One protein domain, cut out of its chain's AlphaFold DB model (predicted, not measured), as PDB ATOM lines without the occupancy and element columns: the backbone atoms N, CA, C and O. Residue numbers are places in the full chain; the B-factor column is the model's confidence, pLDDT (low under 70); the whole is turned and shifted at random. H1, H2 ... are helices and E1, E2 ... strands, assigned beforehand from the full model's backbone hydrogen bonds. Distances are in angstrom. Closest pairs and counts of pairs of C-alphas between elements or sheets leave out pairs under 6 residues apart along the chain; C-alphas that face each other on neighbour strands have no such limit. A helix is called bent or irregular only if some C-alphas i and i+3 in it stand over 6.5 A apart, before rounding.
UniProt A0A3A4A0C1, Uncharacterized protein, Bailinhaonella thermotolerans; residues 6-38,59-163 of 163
ATOM      1  N   GLU A   6      -3.244 -44.272  42.735       94.19
ATOM      2  CA  GLU A   6      -1.837 -43.919  42.915       94.19
ATOM      3  C   GLU A   6      -1.385 -43.154  41.682       94.19
ATOM      4  O   GLU A   6      -1.700 -43.554  40.554       94.19
ATOM      5  N   ALA A   7      -0.618 -42.088  41.880       94.69
ATOM      6  CA  ALA A   7       0.022 -41.374  40.787       94.69
ATOM      7  C   ALA A   7       1.520 -41.219  41.048       94.69
ATOM      8  O   ALA A   7       1.966 -40.975  42.166       94.69
ATOM      9  N   ARG A   8       2.321 -41.349  39.993       96.19
ATOM     10  CA  ARG A   8       3.765 -41.105  40.053       96.19
ATOM     11  C   ARG A   8       4.263 -40.473  38.772       96.19
ATOM     12  O   ARG A   8       3.791 -40.801  37.682       96.19
ATOM     13  N   ARG A   9       5.278 -39.629  38.896       95.69
ATOM     14  CA  ARG A   9       5.982 -39.083  37.743       95.69
ATOM     15  C   ARG A   9       6.925 -40.123  37.155       95.69
ATOM     16  O   ARG A   9       7.711 -40.733  37.881       95.69
ATOM     17  N   SER A  10       6.862 -40.331  35.850       94.00
ATOM     18  CA  SER A  10       7.854 -41.120  35.126       94.00
ATOM     19  C   SER A  10       9.079 -40.269  34.753       94.00
ATOM     20  O   SER A  10       9.004 -39.037  34.732       94.00
ATOM     21  N   PRO A  11      10.232 -40.899  34.448       91.94
ATOM     22  CA  PRO A  11      11.467 -40.179  34.115       91.94
ATOM     23  C   PRO A  11      11.377 -39.295  32.862       91.94
ATOM     24  O   PRO A  11      12.123 -38.329  32.740       91.94
ATOM     25  N   ASP A  12      10.477 -39.623  31.934       90.62
ATOM     26  CA  ASP A  12      10.176 -38.844  30.726       90.62
ATOM     27  C   ASP A  12       9.228 -37.658  30.990       90.62
ATOM     28  O   ASP A  12       8.927 -36.884  30.084       90.62
ATOM     29  N   GLY A  13       8.790 -37.486  32.238       89.88
ATOM     30  CA  GLY A  13       7.954 -36.380  32.678       89.88
ATOM     31  C   GLY A  13       6.454 -36.643  32.604       89.88
ATOM     32  O   GLY A  13       5.712 -35.770  33.045       89.88
ATOM     33  N   ALA A  14       6.002 -37.800  32.108       93.56
ATOM     34  CA  ALA A  14       4.589 -38.175  32.157       93.56
ATOM     35  C   ALA A  14       4.134 -38.536  33.588       93.56
ATOM     36  O   ALA A  14       4.941 -38.725  34.502       93.56
ATOM     37  N   VAL A  15       2.821 -38.618  33.795       95.31
ATOM     38  CA  VAL A  15       2.208 -39.052  35.055       95.31
ATOM     39  C   VAL A  15       1.579 -40.423  34.842       95.31
ATOM     40  O   VAL A  15       0.623 -40.579  34.082       95.31
ATOM     41  N   LEU A  16       2.127 -41.432  35.511       94.56
ATOM     42  CA  LEU A  16       1.593 -42.787  35.532       94.56
ATOM     43  C   LEU A  16       0.574 -42.892  36.660       94.56
ATOM     44  O   LEU A  16       0.908 -42.630  37.813       94.56
ATOM     45  N   VAL A  17      -0.644 -43.299  36.326       92.81
ATOM     46  CA  VAL A  17      -1.756 -43.429  37.267       92.81
ATOM     47  C   VAL A  17      -2.223 -44.869  37.314       92.81
ATOM     48  O   VAL A  17      -2.521 -45.450  36.273       92.81
ATOM     49  N   ARG A  18      -2.359 -45.424  38.515       92.06
ATOM     50  CA  ARG A  18      -3.005 -46.712  38.772       92.06
ATOM     51  C   ARG A  18      -4.338 -46.465  39.465       92.06
ATOM     52  O   ARG A  18      -4.377 -45.808  40.496       92.06
ATOM     53  N   ILE A  19      -5.423 -47.001  38.914       89.44
ATOM     54  CA  ILE A  19      -6.790 -46.753  39.396       89.44
ATOM     55  C   ILE A  19      -7.600 -48.051  39.477       89.44
ATOM     56  O   ILE A  19      -7.574 -48.859  38.541       89.44
ATOM     57  N   THR A  20      -8.334 -48.250  40.576       88.19
ATOM     58  CA  THR A  20      -9.300 -49.353  40.707       88.19
ATOM     59  C   THR A  20     -10.647 -49.047  40.068       88.19
ATOM     60  O   THR A  20     -11.033 -47.890  39.883       88.19
ATOM     61  N   GLY A  21     -11.413 -50.099  39.772       82.56
ATOM     62  CA  GLY A  21     -12.745 -49.964  39.185       82.56
ATOM     63  C   GLY A  21     -13.722 -49.126  40.024       82.56
ATOM     64  O   GLY A  21     -14.582 -48.468  39.448       82.56
ATOM     65  N   VAL A  22     -13.571 -49.072  41.355       82.94
ATOM     66  CA  VAL A  22     -14.401 -48.215  42.234       82.94
ATOM     67  C   VAL A  22     -14.157 -46.734  41.965       82.94
ATOM     68  O   VAL A  22     -15.099 -45.981  41.721       82.94
ATOM     69  N   VAL A  23     -12.889 -46.317  41.971       87.81
ATOM     70  CA  VAL A  23     -12.518 -44.920  41.716       87.81
ATOM     71  C   VAL A  23     -12.870 -44.556  40.272       87.81
ATOM     72  O   VAL A  23     -13.414 -43.482  40.017       87.81
ATOM     73  N   ALA A  24     -12.661 -45.476  39.325       86.00
ATOM     74  CA  ALA A  24     -13.055 -45.271  37.935       86.00
ATOM     75  C   ALA A  24     -14.578 -45.107  37.771       86.00
ATOM     76  O   ALA A  24     -15.021 -44.232  37.026       86.00
ATOM     77  N   ALA A  25     -15.384 -45.899  38.484       82.56
ATOM     78  CA  ALA A  25     -16.841 -45.783  38.471       82.56
ATOM     79  C   ALA A  25     -17.304 -44.428  39.029       82.56
ATOM     80  O   ALA A  25     -18.148 -43.775  38.412       82.56
ATOM     81  N   PHE A  26     -16.707 -43.976  40.135       87.50
ATOM     82  CA  PHE A  26     -16.963 -42.651  40.705       87.50
ATOM     83  C   PHE A  26     -16.687 -41.530  39.691       87.50
ATOM     84  O   PHE A  26     -17.580 -40.735  39.384       87.50
ATOM     85  N   LEU A  27     -15.478 -41.496  39.118       86.81
ATOM     86  CA  LEU A  27     -15.082 -40.459  38.159       86.81
ATOM     87  C   LEU A  27     -15.988 -40.478  36.915       86.81
ATOM     88  O   LEU A  27     -16.441 -39.425  36.459       86.81
ATOM     89  N   CYS A  28     -16.333 -41.667  36.408       83.94
ATOM     90  CA  CYS A  28     -17.248 -41.833  35.279       83.94
ATOM     91  C   CYS A  28     -18.654 -41.294  35.589       83.94
ATOM     92  O   CYS A  28     -19.259 -40.594  34.767       83.94
ATOM     93  N   HIS A  29     -19.178 -41.601  36.778       84.19
ATOM     94  CA  HIS A  29     -20.497 -41.153  37.212       84.19
ATOM     95  C   HIS A  29     -20.553 -39.624  37.334       84.19
ATOM     96  O   HIS A  29     -21.436 -38.995  36.746       84.19
ATOM     97  N   LYS A  30     -19.569 -39.004  38.003       85.75
ATOM     98  CA  LYS A  30     -19.510 -37.539  38.163       85.75
ATOM     99  C   LYS A  30     -19.325 -36.806  36.837       85.75
ATOM    100  O   LYS A  30     -20.027 -35.825  36.583       85.75
ATOM    101  N   ALA A  31     -18.460 -37.311  35.957       81.50
ATOM    102  CA  ALA A  31     -18.263 -36.733  34.627       81.50
ATOM    103  C   ALA A  31     -19.525 -36.819  33.746       81.50
ATOM    104  O   ALA A  31     -19.731 -35.974  32.871       81.50
ATOM    105  N   SER A  32     -20.374 -37.827  33.957       78.44
ATOM    106  CA  SER A  32     -21.653 -37.975  33.247       78.44
ATOM    107  C   SER A  32     -22.741 -37.071  33.832       78.44
ATOM    108  O   SER A  32     -23.412 -36.358  33.087       78.44
ATOM    109  N   ALA A  33     -22.871 -37.024  35.161       78.75
ATOM    110  CA  ALA A  33     -23.855 -36.181  35.844       78.75
ATOM    111  C   ALA A  33     -23.674 -34.687  35.515       78.75
ATOM    112  O   ALA A  33     -24.642 -33.977  35.251       78.75
ATOM    113  N   GLN A  34     -22.429 -34.211  35.440       69.69
ATOM    114  CA  GLN A  34     -22.134 -32.821  35.076       69.69
ATOM    115  C   GLN A  34     -22.336 -32.500  33.586       69.69
ATOM    116  O   GLN A  34     -22.436 -31.327  33.228       69.69
ATOM    117  N   GLU A  35     -22.370 -33.496  32.696       67.06
ATOM    118  CA  GLU A  35     -22.752 -33.274  31.293       67.06
ATOM    119  C   GLU A  35     -24.264 -33.059  31.162       67.06
ATOM    120  O   GLU A  35     -24.695 -32.171  30.427       67.06
ATOM    121  N   ALA A  36     -25.058 -33.810  31.933       59.91
ATOM    122  CA  ALA A  36     -26.509 -33.640  31.988       59.91
ATOM    123  C   ALA A  36     -26.923 -32.265  32.547       59.91
ATOM    124  O   ALA A  36     -27.947 -31.720  32.150       59.91
ATOM    125  N   LEU A  37     -26.094 -31.677  33.416       58.03
ATOM    126  CA  LEU A  37     -26.289 -30.352  34.015       58.03
ATOM    127  C   LEU A  37     -25.830 -29.185  33.123       58.03
ATOM    128  O   LEU A  37     -25.618 -28.086  33.636       58.03
ATOM    129  N   ARG A  38     -25.639 -29.393  31.807       54.50
ATOM    130  CA  ARG A  38     -25.255 -28.318  30.876       54.50
ATOM    131  C   ARG A  38     -26.144 -27.090  31.127       54.50
ATOM    132  O   ARG A  38     -27.365 -27.224  31.031       54.50
ATOM    133  N   TRP A  59     -18.197  -1.976  30.714       61.53
ATOM    134  CA  TRP A  59     -17.975  -2.770  29.508       61.53
ATOM    135  C   TRP A  59     -16.657  -3.567  29.565       61.53
ATOM    136  O   TRP A  59     -16.670  -4.774  29.325       61.53
ATOM    137  N   GLU A  60     -15.539  -2.957  29.981       66.31
ATOM    138  CA  GLU A  60     -14.259  -3.677  30.113       66.31
ATOM    139  C   GLU A  60     -14.299  -4.773  31.191       66.31
ATOM    140  O   GLU A  60     -13.700  -5.844  31.033       66.31
ATOM    141  N   LEU A  61     -14.999  -4.528  32.305       66.19
ATOM    142  CA  LEU A  61     -15.186  -5.523  33.363       66.19
ATOM    143  C   LEU A  61     -16.042  -6.698  32.888       66.19
ATOM    144  O   LEU A  61     -15.719  -7.844  33.209       66.19
ATOM    145  N   ASP A  62     -17.090  -6.446  32.111       69.12
ATOM    146  CA  ASP A  62     -17.961  -7.492  31.582       69.12
ATOM    147  C   ASP A  62     -17.289  -8.303  30.471       69.12
ATOM    148  O   ASP A  62     -17.405  -9.533  30.457       69.12
ATOM    149  N   GLU A  63     -16.478  -7.677  29.613       70.81
ATOM    150  CA  GLU A  63     -15.646  -8.399  28.646       70.81
ATOM    151  C   GLU A  63     -14.611  -9.294  29.333       70.81
ATOM    152  O   GLU A  63     -14.446 -10.464  28.962       70.81
ATOM    153  N   ARG A  64     -13.947  -8.787  30.381       67.44
ATOM    154  CA  ARG A  64     -12.991  -9.572  31.177       67.44
ATOM    155  C   ARG A  64     -13.673 -10.725  31.908       67.44
ATOM    156  O   ARG A  64     -13.169 -11.847  31.857       67.44
ATOM    157  N   LYS A  65     -14.833 -10.498  32.533       72.31
ATOM    158  CA  LYS A  65     -15.641 -11.566  33.152       72.31
ATOM    159  C   LYS A  65     -16.066 -12.605  32.117       72.31
ATOM    160  O   LYS A  65     -15.956 -13.800  32.382       72.31
ATOM    161  N   GLY A  66     -16.489 -12.170  30.929       71.31
ATOM    162  CA  GLY A  66     -16.866 -13.050  29.823       71.31
ATOM    163  C   GLY A  66     -15.694 -13.878  29.286       71.31
ATOM    164  O   GLY A  66     -15.859 -15.055  28.958       71.31
ATOM    165  N   ALA A  67     -14.489 -13.307  29.221       74.38
ATOM    166  CA  ALA A  67     -13.273 -14.038  28.871       74.38
ATOM    167  C   ALA A  67     -12.914 -15.090  29.934       74.38
ATOM    168  O   ALA A  67     -12.713 -16.253  29.591       74.38
ATOM    169  N   ILE A  68     -12.931 -14.714  31.218       74.00
ATOM    170  CA  ILE A  68     -12.661 -15.632  32.337       74.00
ATOM    171  C   ILE A  68     -13.680 -16.775  32.361       74.00
ATOM    172  O   ILE A  68     -13.293 -17.939  32.455       74.00
ATOM    173  N   ALA A  69     -14.974 -16.472  32.223       73.31
ATOM    174  CA  ALA A  69     -16.035 -17.475  32.221       73.31
ATOM    175  C   ALA A  69     -15.854 -18.503  31.093       73.31
ATOM    176  O   ALA A  69     -16.009 -19.702  31.332       73.31
ATOM    177  N   ARG A  70     -15.460 -18.062  29.890       76.75
ATOM    178  CA  ARG A  70     -15.147 -18.964  28.768       76.75
ATOM    179  C   ARG A  70     -13.946 -19.854  29.068       76.75
ATOM    180  O   ARG A  70     -14.057 -21.068  28.930       76.75
ATOM    181  N   THR A  71     -12.842 -19.286  29.553       79.25
ATOM    182  CA  THR A  71     -11.651 -20.069  29.918       79.25
ATOM    183  C   THR A  71     -11.960 -21.103  31.002       79.25
ATOM    184  O   THR A  71     -11.505 -22.243  30.918       79.25
ATOM    185  N   VAL A  72     -12.771 -20.750  32.003       76.81
ATOM    186  CA  VAL A  72     -13.214 -21.692  33.043       76.81
ATOM    187  C   VAL A  72     -14.058 -22.818  32.440       76.81
ATOM    188  O   VAL A  72     -13.818 -23.987  32.744       76.81
ATOM    189  N   GLN A  73     -15.007 -22.502  31.553       77.12
ATOM    190  CA  GLN A  73     -15.837 -23.509  30.882       77.12
ATOM    191  C   GLN A  73     -15.014 -24.459  30.002       77.12
ATOM    192  O   GLN A  73     -15.258 -25.668  30.015       77.12
ATOM    193  N   GLU A  74     -14.035 -23.934  29.265       81.38
ATOM    194  CA  GLU A  74     -13.117 -24.719  28.435       81.38
ATOM    195  C   GLU A  74     -12.263 -25.658  29.290       81.38
ATOM    196  O   GLU A  74     -12.252 -26.864  29.039       81.38
ATOM    197  N   ARG A  75     -11.644 -25.152  30.367       80.12
ATOM    198  CA  ARG A  75     -10.858 -25.990  31.294       80.12
ATOM    199  C   ARG A  75     -11.712 -27.081  31.943       80.12
ATOM    200  O   ARG A  75     -11.283 -28.228  32.022       80.12
ATOM    201  N   GLN A  76     -12.951 -26.774  32.329       78.31
ATOM    202  CA  GLN A  76     -13.891 -27.780  32.842       78.31
ATOM    203  C   GLN A  76     -14.297 -28.815  31.782       78.31
ATOM    204  O   GLN A  76     -14.562 -29.975  32.105       78.31
ATOM    205  N   ALA A  77     -14.413 -28.421  30.513       80.56
ATOM    206  CA  ALA A  77     -14.668 -29.357  29.423       80.56
ATOM    207  C   ALA A  77     -13.460 -30.276  29.180       80.56
ATOM    208  O   ALA A  77     -13.645 -31.484  29.021       80.56
ATOM    209  N   ASP A  78     -12.242 -29.732  29.214       84.50
ATOM    210  CA  ASP A  78     -10.999 -30.493  29.078       84.50
ATOM    211  C   ASP A  78     -10.830 -31.501  30.215       84.50
ATOM    212  O   ASP A  78     -10.665 -32.691  29.953       84.50
ATOM    213  N   ALA A  79     -11.000 -31.071  31.466       82.81
ATOM    214  CA  ALA A  79     -10.906 -31.962  32.619       82.81
ATOM    215  C   ALA A  79     -11.920 -33.119  32.560       82.81
ATOM    216  O   ALA A  79     -11.573 -34.270  32.830       82.81
ATOM    217  N   ARG A  80     -13.159 -32.851  32.119       80.06
ATOM    218  CA  ARG A  80     -14.175 -33.899  31.904       80.06
ATOM    219  C   ARG A  80     -13.774 -34.883  30.808       80.06
ATOM    220  O   ARG A  80     -13.989 -36.085  30.966       80.06
ATOM    221  N   ARG A  81     -13.197 -34.399  29.702       84.25
ATOM    222  CA  ARG A  81     -12.673 -35.270  28.637       84.25
ATOM    223  C   ARG A  81     -11.544 -36.154  29.157       84.25
ATOM    224  O   ARG A  81     -11.554 -37.352  28.879       84.25
ATOM    225  N   THR A  82     -10.635 -35.600  29.953       84.75
ATOM    226  CA  THR A  82      -9.540 -36.352  30.576       84.75
ATOM    227  C   THR A  82     -10.060 -37.421  31.530       84.75
ATOM    228  O   THR A  82      -9.670 -38.581  31.400       84.75
ATOM    229  N   ALA A  83     -11.005 -37.080  32.414       83.00
ATOM    230  CA  ALA A  83     -11.646 -38.047  33.306       83.00
ATOM    231  C   ALA A  83     -12.269 -39.208  32.515       83.00
ATOM    232  O   ALA A  83     -11.973 -40.367  32.794       83.00
ATOM    233  N   ARG A  84     -13.035 -38.910  31.455       81.38
ATOM    234  CA  ARG A  84     -13.613 -39.942  30.578       81.38
ATOM    235  C   ARG A  84     -12.563 -40.790  29.886       81.38
ATOM    236  O   ARG A  84     -12.742 -41.996  29.785       81.38
ATOM    237  N   ARG A  85     -11.464 -40.199  29.415       82.88
ATOM    238  CA  ARG A  85     -10.378 -40.960  28.786       82.88
ATOM    239  C   ARG A  85      -9.818 -42.000  29.757       82.88
ATOM    240  O   ARG A  85      -9.711 -43.165  29.382       82.88
ATOM    241  N   VAL A  86      -9.552 -41.597  31.002       80.12
ATOM    242  CA  VAL A  86      -9.043 -42.474  32.076       80.12
ATOM    243  C   VAL A  86     -10.057 -43.548  32.472       80.12
ATOM    244  O   VAL A  86      -9.680 -44.682  32.758       80.12
ATOM    245  N   THR A  87     -11.354 -43.242  32.445       77.94
ATOM    246  CA  THR A  87     -12.397 -44.192  32.858       77.94
ATOM    247  C   THR A  87     -13.008 -45.001  31.716       77.94
ATOM    248  O   THR A  87     -13.709 -45.974  31.978       77.94
ATOM    249  N   SER A  88     -12.733 -44.659  30.454       77.69
ATOM    250  CA  SER A  88     -13.372 -45.257  29.266       77.69
ATOM    251  C   SER A  88     -13.216 -46.776  29.204       77.69
ATOM    252  O   SER A  88     -14.151 -47.497  28.859       77.69
ATOM    253  N   ALA A  89     -12.058 -47.282  29.635       70.19
ATOM    254  CA  ALA A  89     -11.757 -48.709  29.672       70.19
ATOM    255  C   ALA A  89     -12.644 -49.500  30.662       70.19
ATOM    256  O   ALA A  89     -12.644 -50.735  30.635       70.19
ATOM    257  N   TRP A  90     -13.382 -48.796  31.524       71.81
ATOM    258  CA  TRP A  90     -14.276 -49.334  32.547       71.81
ATOM    259  C   TRP A  90     -15.760 -49.159  32.207       71.81
ATOM    260  O   TRP A  90     -16.588 -49.848  32.793       71.81
ATOM    261  N   GLU A  91     -16.117 -48.317  31.231       73.25
ATOM    262  CA  GLU A  91     -17.522 -48.044  30.895       73.25
ATOM    263  C   GLU A  91     -18.276 -49.292  30.417       73.25
ATOM    264  O   GLU A  91     -19.373 -49.578  30.899       73.25
ATOM    265  N   ALA A  92     -17.698 -50.057  29.485       67.62
ATOM    266  CA  ALA A  92     -18.321 -51.282  28.983       67.62
ATOM    267  C   ALA A  92     -18.446 -52.371  30.074       67.62
ATOM    268  O   ALA A  92     -19.546 -52.902  30.243       67.62
ATOM    269  N   PRO A  93     -17.396 -52.661  30.870       68.12
ATOM    270  CA  PRO A  93     -17.505 -53.559  32.018       68.12
ATOM    271  C   PRO A  93     -18.558 -53.159  33.060       68.12
ATOM    272  O   PRO A  93     -19.298 -54.015  33.540       68.12
ATOM    273  N   LEU A  94     -18.659 -51.866  33.387       67.12
ATOM    274  CA  LEU A  94     -19.618 -51.365  34.376       67.12
ATOM    275  C   LEU A  94     -21.069 -51.407  33.863       67.12
ATOM    276  O   LEU A  94     -21.985 -51.603  34.656       67.12
ATOM    277  N   ARG A  95     -21.295 -51.276  32.546       69.31
ATOM    278  CA  ARG A  95     -22.629 -51.422  31.926       69.31
ATOM    279  C   ARG A  95     -23.066 -52.878  31.741       69.31
ATOM    280  O   ARG A  95     -24.262 -53.142  31.699       69.31
ATOM    281  N   GLY A  96     -22.120 -53.808  31.606       64.12
ATOM    282  CA  GLY A  96     -22.381 -55.212  31.267       64.12
ATOM    283  C   GLY A  96     -22.862 -56.104  32.418       64.12
ATOM    284  O   GLY A  96     -23.095 -57.284  32.187       64.12
ATOM    285  N   GLY A  97     -23.000 -55.577  33.639       62.72
ATOM    286  CA  GLY A  97     -23.464 -56.341  34.808       62.72
ATOM    287  C   GLY A  97     -22.368 -57.077  35.590       62.72
ATOM    288  O   GLY A  97     -22.647 -57.598  36.661       62.72
ATOM    289  N   ASP A  98     -21.113 -57.042  35.130       66.56
ATOM    290  CA  ASP A  98     -19.946 -57.622  35.819       66.56
ATOM    291  C   ASP A  98     -19.269 -56.627  36.790       66.56
ATOM    292  O   ASP A  98     -18.092 -56.766  37.130       66.56
ATOM    293  N   ALA A  99     -19.988 -55.590  37.237       64.44
ATOM    294  CA  ALA A  99     -19.418 -54.464  37.982       64.44
ATOM    295  C   ALA A  99     -18.589 -54.907  39.202       64.44
ATOM    296  O   ALA A  99     -17.490 -54.394  39.398       64.44
ATOM    297  N   GLU A 100     -19.044 -55.914  39.951       66.12
ATOM    298  CA  GLU A 100     -18.330 -56.458  41.118       66.12
ATOM    299  C   GLU A 100     -16.964 -57.069  40.761       66.12
ATOM    300  O   GLU A 100     -15.980 -56.893  41.485       66.12
ATOM    301  N   ARG A 101     -16.864 -57.735  39.603       67.19
ATOM    302  CA  ARG A 101     -15.618 -58.349  39.122       67.19
ATOM    303  C   ARG A 101     -14.592 -57.302  38.694       67.19
ATOM    304  O   ARG A 101     -13.394 -57.522  38.853       67.19
ATOM    305  N   TYR A 102     -15.047 -56.178  38.149       67.44
ATOM    306  CA  TYR A 102     -14.171 -55.114  37.656       67.44
ATOM    307  C   TYR A 102     -13.820 -54.090  38.734       67.44
ATOM    308  O   TYR A 102     -12.711 -53.564  38.734       67.44
ATOM    309  N   ILE A 103     -14.695 -53.874  39.712       68.31
ATOM    310  CA  ILE A 103     -14.457 -52.989  40.858       68.31
ATOM    311  C   ILE A 103     -13.162 -53.334  41.615       68.31
ATOM    312  O   ILE A 103     -12.473 -52.430  42.084       68.31
ATOM    313  N   SER A 104     -12.794 -54.618  41.673       70.81
ATOM    314  CA  SER A 104     -11.589 -55.108  42.359       70.81
ATOM    315  C   SER A 104     -10.302 -55.070  41.527       70.81
ATOM    316  O   SER A 104      -9.219 -55.280  42.069       70.81
ATOM    317  N   GLN A 105     -10.382 -54.808  40.220       81.12
ATOM    318  CA  GLN A 105      -9.199 -54.735  39.361       81.12
ATOM    319  C   GLN A 105      -8.602 -53.329  39.389       81.12
ATOM    320  O   GLN A 105      -9.335 -52.345  39.470       81.12
ATOM    321  N   ALA A 106      -7.278 -53.237  39.261       85.44
ATOM    322  CA  ALA A 106      -6.564 -51.984  39.038       85.44
ATOM    323  C   ALA A 106      -6.008 -51.942  37.610       85.44
ATOM    324  O   ALA A 106      -5.571 -52.968  37.081       85.44
ATOM    325  N   ARG A 107      -6.022 -50.765  36.983       86.81
ATOM    326  CA  ARG A 107      -5.432 -50.528  35.657       86.81
ATOM    327  C   ARG A 107      -4.540 -49.304  35.676       86.81
ATOM    328  O   ARG A 107      -4.783 -48.378  36.444       86.81
ATOM    329  N   GLU A 108      -3.537 -49.324  34.811       90.19
ATOM    330  CA  GLU A 108      -2.567 -48.247  34.672       90.19
ATOM    331  C   GLU A 108      -2.847 -47.409  33.425       90.19
ATOM    332  O   GLU A 108      -3.245 -47.931  32.382       90.19
ATOM    333  N   PHE A 109      -2.634 -46.104  33.553       88.94
ATOM    334  CA  PHE A 109      -2.823 -45.110  32.507       88.94
ATOM    335  C   PHE A 109      -1.661 -44.127  32.530       88.94
ATOM    336  O   PHE A 109      -1.154 -43.776  33.594       88.94
ATOM    337  N   THR A 110      -1.285 -43.640  31.356       92.19
ATOM    338  CA  THR A 110      -0.325 -42.546  31.220       92.19
ATOM    339  C   THR A 110      -1.081 -41.262  30.921       92.19
ATOM    340  O   THR A 110      -1.933 -41.229  30.029       92.19
ATOM    341  N   LEU A 111      -0.774 -40.211  31.673       90.81
ATOM    342  CA  LEU A 111      -1.280 -38.861  31.478       90.81
ATOM    343  C   LEU A 111      -0.124 -37.921  31.168       90.81
ATOM    344  O   LEU A 111       0.934 -37.994  31.793       90.81
ATOM    345  N   ASP A 112      -0.357 -36.987  30.256       93.06
ATOM    346  CA  ASP A 112       0.499 -35.815  30.148       93.06
ATOM    347  C   ASP A 112       0.330 -34.939  31.407       93.06
ATOM    348  O   ASP A 112      -0.764 -34.907  31.984       93.06
ATOM    349  N   PRO A 113       1.354 -34.175  31.835       92.94
ATOM    350  CA  PRO A 113       1.282 -33.348  33.046       92.94
ATOM    351  C   PRO A 113       0.085 -32.397  33.086       92.94
ATOM    352  O   PRO A 113      -0.561 -32.253  34.118       92.94
ATOM    353  N   ARG A 114      -0.261 -31.802  31.939       92.38
ATOM    354  CA  ARG A 114      -1.430 -30.924  31.815       92.38
ATOM    355  C   ARG A 114      -2.742 -31.665  32.075       92.38
ATOM    356  O   ARG A 114      -3.653 -31.115  32.682       92.38
ATOM    357  N   ASP A 115      -2.854 -32.903  31.609       91.25
ATOM    358  CA  ASP A 115      -4.054 -33.709  31.821       91.25
ATOM    359  C   ASP A 115      -4.173 -34.147  33.285       91.25
ATOM    360  O   ASP A 115      -5.270 -34.133  33.843       91.25
ATOM    361  N   ALA A 116      -3.047 -34.473  33.924       91.62
ATOM    362  CA  ALA A 116      -2.999 -34.733  35.359       91.62
ATOM    363  C   ALA A 116      -3.396 -33.493  36.183       91.62
ATOM    364  O   ALA A 116      -4.195 -33.621  37.109       91.62
ATOM    365  N   GLU A 117      -2.921 -32.300  35.809       93.12
ATOM    366  CA  GLU A 117      -3.295 -31.025  36.443       93.12
ATOM    367  C   GLU A 117      -4.800 -30.762  36.316       93.12
ATOM    368  O   GLU A 117      -5.477 -30.535  37.316       93.12
ATOM    369  N   LEU A 118      -5.357 -30.881  35.108       90.62
ATOM    370  CA  LEU A 118      -6.789 -30.692  34.867       90.62
ATOM    371  C   LEU A 118      -7.652 -31.678  35.666       90.62
ATOM    372  O   LEU A 118      -8.692 -31.302  36.212       90.62
ATOM    373  N   LEU A 119      -7.236 -32.946  35.737       90.25
ATOM    374  CA  LEU A 119      -7.951 -33.961  36.505       90.25
ATOM    375  C   LEU A 119      -7.882 -33.674  38.014       90.25
ATOM    376  O   LEU A 119      -8.890 -33.834  38.706       90.25
ATOM    377  N   ALA A 120      -6.736 -33.199  38.508       93.50
ATOM    378  CA  ALA A 120      -6.560 -32.794  39.898       93.50
ATOM    379  C   ALA A 120      -7.418 -31.574  40.259       93.50
ATOM    380  O   ALA A 120      -8.136 -31.607  41.259       93.50
ATOM    381  N   GLU A 121      -7.398 -30.528  39.426       90.88
ATOM    382  CA  GLU A 121      -8.228 -29.326  39.584       90.88
ATOM    383  C   GLU A 121      -9.714 -29.691  39.661       90.88
ATOM    384  O   GLU A 121     -10.446 -29.213  40.535       90.88
ATOM    385  N   TRP A 122     -10.167 -30.577  38.775       90.50
ATOM    386  CA  TRP A 122     -11.557 -31.016  38.749       90.50
ATOM    387  C   TRP A 122     -11.945 -31.816  39.993       90.50
ATOM    388  O   TRP A 122     -12.968 -31.516  40.610       90.50
ATOM    389  N   CYS A 123     -11.121 -32.782  40.412       92.00
ATOM    390  CA  CYS A 123     -11.374 -33.562  41.626       92.00
ATOM    391  C   CYS A 123     -11.348 -32.677  42.883       92.00
ATOM    392  O   CYS A 123     -12.217 -32.800  43.747       92.00
ATOM    393  N   HIS A 124     -10.435 -31.705  42.950       92.19
ATOM    394  CA  HIS A 124     -10.414 -30.715  44.024       92.19
ATOM    395  C   HIS A 124     -11.693 -29.863  44.050       92.19
ATOM    396  O   HIS A 124     -12.249 -29.606  45.119       92.19
ATOM    397  N   GLY A 125     -12.194 -29.456  42.880       89.56
ATOM    398  CA  GLY A 125     -13.461 -28.735  42.750       89.56
ATOM    399  C   GLY A 125     -14.664 -29.547  43.236       89.56
ATOM    400  O   GLY A 125     -15.514 -29.008  43.945       89.56
ATOM    401  N   LEU A 126     -14.720 -30.846  42.915       88.00
ATOM    402  CA  LEU A 126     -15.757 -31.758  43.417       88.00
ATOM    403  C   LEU A 126     -15.716 -31.881  44.945       88.00
ATOM    404  O   LEU A 126     -16.759 -31.790  45.591       88.00
ATOM    405  N   TYR A 127     -14.519 -32.036  45.514       91.50
ATOM    406  CA  TYR A 127     -14.320 -32.065  46.962       91.50
ATOM    407  C   TYR A 127     -14.803 -30.770  47.627       91.50
ATOM    408  O   TYR A 127     -15.582 -30.826  48.577       91.50
ATOM    409  N   ARG A 128     -14.392 -29.602  47.110       90.94
ATOM    410  CA  ARG A 128     -14.817 -28.304  47.655       90.94
ATOM    411  C   ARG A 128     -16.329 -28.139  47.622       90.94
ATOM    412  O   ARG A 128     -16.916 -27.809  48.640       90.94
ATOM    413  N   ALA A 129     -16.956 -28.427  46.483       87.31
ATOM    414  CA  ALA A 129     -18.404 -28.319  46.350       87.31
ATOM    415  C   ALA A 129     -19.144 -29.241  47.333       87.31
ATOM    416  O   ALA A 129     -20.141 -28.831  47.921       87.31
ATOM    417  N   ALA A 130     -18.651 -30.468  47.532       86.75
ATOM    418  CA  ALA A 130     -19.231 -31.397  48.495       86.75
ATOM    419  C   ALA A 130     -19.055 -30.913  49.940       86.75
ATOM    420  O   ALA A 130     -20.008 -30.947  50.708       86.75
ATOM    421  N   ARG A 131     -17.866 -30.411  50.291       86.50
ATOM    422  CA  ARG A 131     -17.580 -29.839  51.611       86.50
ATOM    423  C   ARG A 131     -18.465 -28.627  51.912       86.50
ATOM    424  O   ARG A 131     -19.030 -28.547  52.995       86.50
ATOM    425  N   ASP A 132     -18.587 -27.700  50.965       86.38
ATOM    426  CA  ASP A 132     -19.331 -26.448  51.149       86.38
ATOM    427  C   ASP A 132     -20.853 -26.675  51.207       86.38
ATOM    428  O   ASP A 132     -21.588 -25.852  51.751       86.38
ATOM    429  N   ALA A 133     -21.337 -27.802  50.674       84.88
ATOM    430  CA  ALA A 133     -22.739 -28.196  50.759       84.88
ATOM    431  C   ALA A 133     -23.142 -28.747  52.141       84.88
ATOM    432  O   ALA A 133     -24.340 -28.866  52.404       84.88
ATOM    433  N   VAL A 134     -22.182 -29.085  53.014       84.50
ATOM    434  CA  VAL A 134     -22.445 -29.620  54.359       84.50
ATOM    435  C   VAL A 134     -22.546 -28.465  55.363       84.50
ATOM    436  O   VAL A 134     -21.537 -27.812  55.652       84.50
ATOM    437  N   PRO A 135     -23.733 -28.193  55.940       81.25
ATOM    438  CA  PRO A 135     -23.874 -27.186  56.984       81.25
ATOM    439  C   PRO A 135     -23.087 -27.642  58.214       81.25
ATOM    440  O   PRO A 135     -23.479 -28.594  58.883       81.25
ATOM    441  N   THR A 136     -21.968 -26.979  58.493       80.12
ATOM    442  CA  THR A 136     -21.057 -27.373  59.574       80.12
ATOM    443  C   THR A 136     -21.041 -26.287  60.647       80.12
ATOM    444  O   THR A 136     -20.767 -25.126  60.317       80.12
ATOM    445  N   PRO A 137     -21.357 -26.610  61.915       83.50
ATOM    446  CA  PRO A 137     -21.260 -25.658  63.013       83.50
ATOM    447  C   PRO A 137     -19.836 -25.095  63.168       83.50
ATOM    448  O   PRO A 137     -18.855 -25.772  62.850       83.50
ATOM    449  N   PRO A 138     -19.677 -23.862  63.685       81.88
ATOM    450  CA  PRO A 138     -18.355 -23.297  63.936       81.88
ATOM    451  C   PRO A 138     -17.554 -24.167  64.912       81.88
ATOM    452  O   PRO A 138     -17.987 -24.391  66.039       81.88
ATOM    453  N   GLY A 139     -16.362 -24.604  64.498       83.69
ATOM    454  CA  GLY A 139     -15.467 -25.426  65.321       83.69
ATOM    455  C   GLY A 139     -15.636 -26.937  65.146       83.69
ATOM    456  O   GLY A 139     -14.884 -27.685  65.766       83.69
ATOM    457  N   GLU A 140     -16.560 -27.377  64.294       84.94
ATOM    458  CA  GLU A 140     -16.713 -28.780  63.906       84.94
ATOM    459  C   GLU A 140     -16.135 -29.029  62.507       84.94
ATOM    460  O   GLU A 140     -16.036 -28.117  61.680       84.94
ATOM    461  N   GLU A 141     -15.719 -30.269  62.246       81.25
ATOM    462  CA  GLU A 141     -15.315 -30.691  60.908       81.25
ATOM    463  C   GLU A 141     -16.537 -31.181  60.114       81.25
ATOM    464  O   GLU A 141     -17.388 -31.873  60.675       81.25
ATOM    465  N   PRO A 142     -16.644 -30.841  58.816       82.06
ATOM    466  CA  PRO A 142     -17.727 -31.337  57.973       82.06
ATOM    467  C   PRO A 142     -17.635 -32.860  57.841       82.06
ATOM    468  O   PRO A 142     -16.590 -33.379  57.443       82.06
ATOM    469  N   GLU A 143     -18.735 -33.577  58.083       87.31
ATOM    470  CA  GLU A 143     -18.834 -34.987  57.690       87.31
ATOM    471  C   GLU A 143     -18.857 -35.085  56.162       87.31
ATOM    472  O   GLU A 143     -19.822 -34.714  55.489       87.31
ATOM    473  N   LEU A 144     -17.750 -35.564  55.601       85.25
ATOM    474  CA  LEU A 144     -17.580 -35.727  54.166       85.25
ATOM    475  C   LEU A 144     -18.163 -37.063  53.708       85.25
ATOM    476  O   LEU A 144     -17.944 -38.098  54.333       85.25
ATOM    477  N   SER A 145     -18.845 -37.053  52.565       88.25
ATOM    478  CA  SER A 145     -19.239 -38.291  51.897       88.25
ATOM    479  C   SER A 145     -18.017 -39.059  51.379       88.25
ATOM    480  O   SER A 145     -16.986 -38.461  51.056       88.25
ATOM    481  N   ASP A 146     -18.159 -40.375  51.200       88.56
ATOM    482  CA  ASP A 146     -17.128 -41.226  50.581       88.56
ATOM    483  C   ASP A 146     -16.655 -40.661  49.230       88.56
ATOM    484  O   ASP A 146     -15.472 -40.673  48.902       88.56
ATOM    485  N   GLU A 147     -17.580 -40.097  48.456       86.69
ATOM    486  CA  GLU A 147     -17.297 -39.438  47.182       86.69
ATOM    487  C   GLU A 147     -16.376 -38.218  47.324       86.69
ATOM    488  O   GLU A 147     -15.482 -38.018  46.500       86.69
ATOM    489  N   ALA A 148     -16.582 -37.399  48.359       89.62
ATOM    490  CA  ALA A 148     -15.745 -36.236  48.631       89.62
ATOM    491  C   ALA A 148     -14.338 -36.658  49.079       89.62
ATOM    492  O   ALA A 148     -13.355 -36.038  48.670       89.62
ATOM    493  N   VAL A 149     -14.242 -37.740  49.856       90.31
ATOM    494  CA  VAL A 149     -12.965 -38.334  50.276       90.31
ATOM    495  C   VAL A 149     -12.203 -38.887  49.070       90.31
ATOM    496  O   VAL A 149     -11.025 -38.579  48.901       90.31
ATOM    497  N   VAL A 150     -12.871 -39.631  48.181       91.12
ATOM    498  CA  VAL A 150     -12.261 -40.139  46.939       91.12
ATOM    499  C   VAL A 150     -11.780 -38.986  46.056       91.12
ATOM    500  O   VAL A 150     -10.659 -39.031  45.552       91.12
ATOM    501  N   ALA A 151     -12.584 -37.933  45.889       91.94
ATOM    502  CA  ALA A 151     -12.199 -36.765  45.099       91.94
ATOM    503  C   ALA A 151     -10.962 -36.051  45.673       91.94
ATOM    504  O   ALA A 151     -10.049 -35.697  44.925       91.94
ATOM    505  N   ALA A 152     -10.907 -35.879  46.996       93.06
ATOM    506  CA  ALA A 152      -9.747 -35.301  47.667       93.06
ATOM    507  C   ALA A 152      -8.495 -36.170  47.483       93.06
ATOM    508  O   ALA A 152      -7.447 -35.648  47.108       93.06
ATOM    509  N   HIS A 153      -8.617 -37.487  47.679       94.06
ATOM    510  CA  HIS A 153      -7.514 -38.440  47.518       94.06
ATOM    511  C   HIS A 153      -6.919 -38.390  46.105       94.06
ATOM    512  O   HIS A 153      -5.718 -38.183  45.943       94.06
ATOM    513  N   VAL A 154      -7.765 -38.476  45.073       94.00
ATOM    514  CA  VAL A 154      -7.334 -38.405  43.666       94.00
ATOM    515  C   VAL A 154      -6.609 -37.091  43.365       94.00
ATOM    516  O   VAL A 154      -5.570 -37.096  42.702       94.00
ATOM    517  N   ALA A 155      -7.133 -35.962  43.854       94.12
ATOM    518  CA  ALA A 155      -6.501 -34.662  43.653       94.12
ATOM    519  C   ALA A 155      -5.114 -34.596  44.310       94.12
ATOM    520  O   ALA A 155      -4.165 -34.142  43.674       94.12
ATOM    521  N   CYS A 156      -4.986 -35.070  45.552       95.50
ATOM    522  CA  CYS A 156      -3.717 -35.079  46.278       95.50
ATOM    523  C   CYS A 156      -2.655 -35.932  45.578       95.50
ATOM    524  O   CYS A 156      -1.540 -35.457  45.385       95.50
ATOM    525  N   GLU A 157      -3.005 -37.148  45.158       96.25
ATOM    526  CA  GLU A 157      -2.088 -38.057  44.457       96.25
ATOM    527  C   GLU A 157      -1.571 -37.444  43.150       96.25
ATOM    528  O   GLU A 157      -0.367 -37.418  42.893       96.25
ATOM    529  N   LEU A 158      -2.469 -36.883  42.335       95.12
ATOM    530  CA  LEU A 158      -2.087 -36.240  41.077       95.12
ATOM    531  C   LEU A 158      -1.199 -35.016  41.302       95.12
ATOM    532  O   LEU A 158      -0.202 -34.859  40.601       95.12
ATOM    533  N   LEU A 159      -1.534 -34.164  42.276       94.38
ATOM    534  CA  LEU A 159      -0.720 -32.992  42.600       94.38
ATOM    535  C   LEU A 159       0.656 -33.400  43.121       94.38
ATOM    536  O   LEU A 159       1.645 -32.816  42.694       94.38
ATOM    537  N   ALA A 160       0.733 -34.419  43.980       94.56
ATOM    538  CA  ALA A 160       1.997 -34.940  44.489       94.56
ATOM    539  C   ALA A 160       2.890 -35.483  43.363       94.56
ATOM    540  O   ALA A 160       4.097 -35.266  43.386       94.56
ATOM    541  N   ALA A 161       2.307 -36.127  42.350       94.06
ATOM    542  CA  ALA A 161       3.040 -36.625  41.187       94.06
ATOM    543  C   ALA A 161       3.521 -35.522  40.220       94.06
ATOM    544  O   ALA A 161       4.329 -35.802  39.333       94.06
ATOM    545  N   LEU A 162       3.016 -34.291  40.342       91.88
ATOM    546  CA  LEU A 162       3.384 -33.167  39.475       91.88
ATOM    547  C   LEU A 162       4.548 -32.324  40.019       91.88
ATOM    548  O   LEU A 162       5.168 -31.594  39.235       91.88
ATOM    549  N   VAL A 163       4.849 -32.431  41.318       88.69
ATOM    550  CA  VAL A 163       5.973 -31.740  41.983       88.69
ATOM    551  C   VAL A 163       7.276 -32.506  41.779       88.69
ATOM    552  O   VAL A 163       8.306 -31.834  41.552       88.69
TER     553      VAL A 163
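AT A GLANCE: This is residues 6 to 38 and 59 to 163 of the 163 residues of an uncharacterized protein of Bailinhaonella thermotolerans (UniProt A0A3A4A0C1). A small antiparallel sheet of three strands, E1, E2 and E3, is a wall with helices over one face: the hairpin of H4 and H5, and the long helix H2, which crosses H4. Residues 59 to 74 of H2 stick out as a free arm, while its other end packs on H1 and little H3. The printed part has 138 residues, with five named helices and three named strands in the order E1 E2 H1 H2 H3 E3 H4 H5; the sheet order is E1 E2 E3, and the class is mostly helix. The whole is compact, with a radius of gyration of the C-alphas of 16.6 A and spans of 55 by 42 by 32 A.

IN THESE COORDINATES: E1, residues 6 to 9, begins at C-alpha 6 (-1.837, -43.919, 42.915). E2 is residues 15 to 20, 16.4 A long, and E3 is residues 106 to 111, 16.0 A. H5, residues 146 to 162, is 24.7 A long and ends at C-alpha 162 (3.384, -33.167, 39.475). H4 is residues 113 to 132, 28.3 A. H2, residues 59 to 95, is 48.9 A long from C-alpha 59 (-17.975, -2.770, 29.508); it is irregular, C-alphas 86 and 89 being 7.2 A apart, with a kink of 65 degrees near residue 89. H1 is residues 21 to 36, 22.5 A, and H3 is residues 99 to 103.

HOW THE PARTS SIT: E1 and E2 form an antiparallel hairpin, with N 8 and O 16 at 2.9 A. E2 and E3 are antiparallel, with N 17 and O 109 at 2.8 A. H2, H4 and H5 are on the same face of the sheet, two layers, helices on one face. H5 lies over E1 and runs along the strands, at 10 degrees to E1 on the local plane. H4 and H5, a helical hairpin, touch at a shallow tilt of 31 degrees, opposite ways; their closest C-alphas, of Ala 120 and Ala 155, are 4.2 A apart. H4 only just stands up from the sheet, rising 40.4 degrees. H2 touches H4 with residues 75 to 83 alone, about perpendicular at 82 degrees, closest at C-alphas 79 and 118, 4.9 A. H2 touches H1 with residues 80 to 94 alone, closest at C-alphas 24 and 87, 5.2 A. H1 only grazes the sheet. H3, not on the sheet, touches H1, with C-alphas 21 and 103 closest at 3.9 A. Every O i to N i+4 pair is within hydrogen-bond range in H3, H4 and H5; in H1 11 of 12 are, in H2 29 of 33.

THE WHOLE: The farthest C-alphas, of Trp 59 and Arg 101, are 56.5 A apart. Residues 39 to 58 are not printed, and C-alphas 38 and 59 are 26.6 A apart across the cut. The link H4 to H5, residues 133 to 145, is long. Confidence is under 70 at residues 34 to 38, 59 to 62, 64 and 92 to 103.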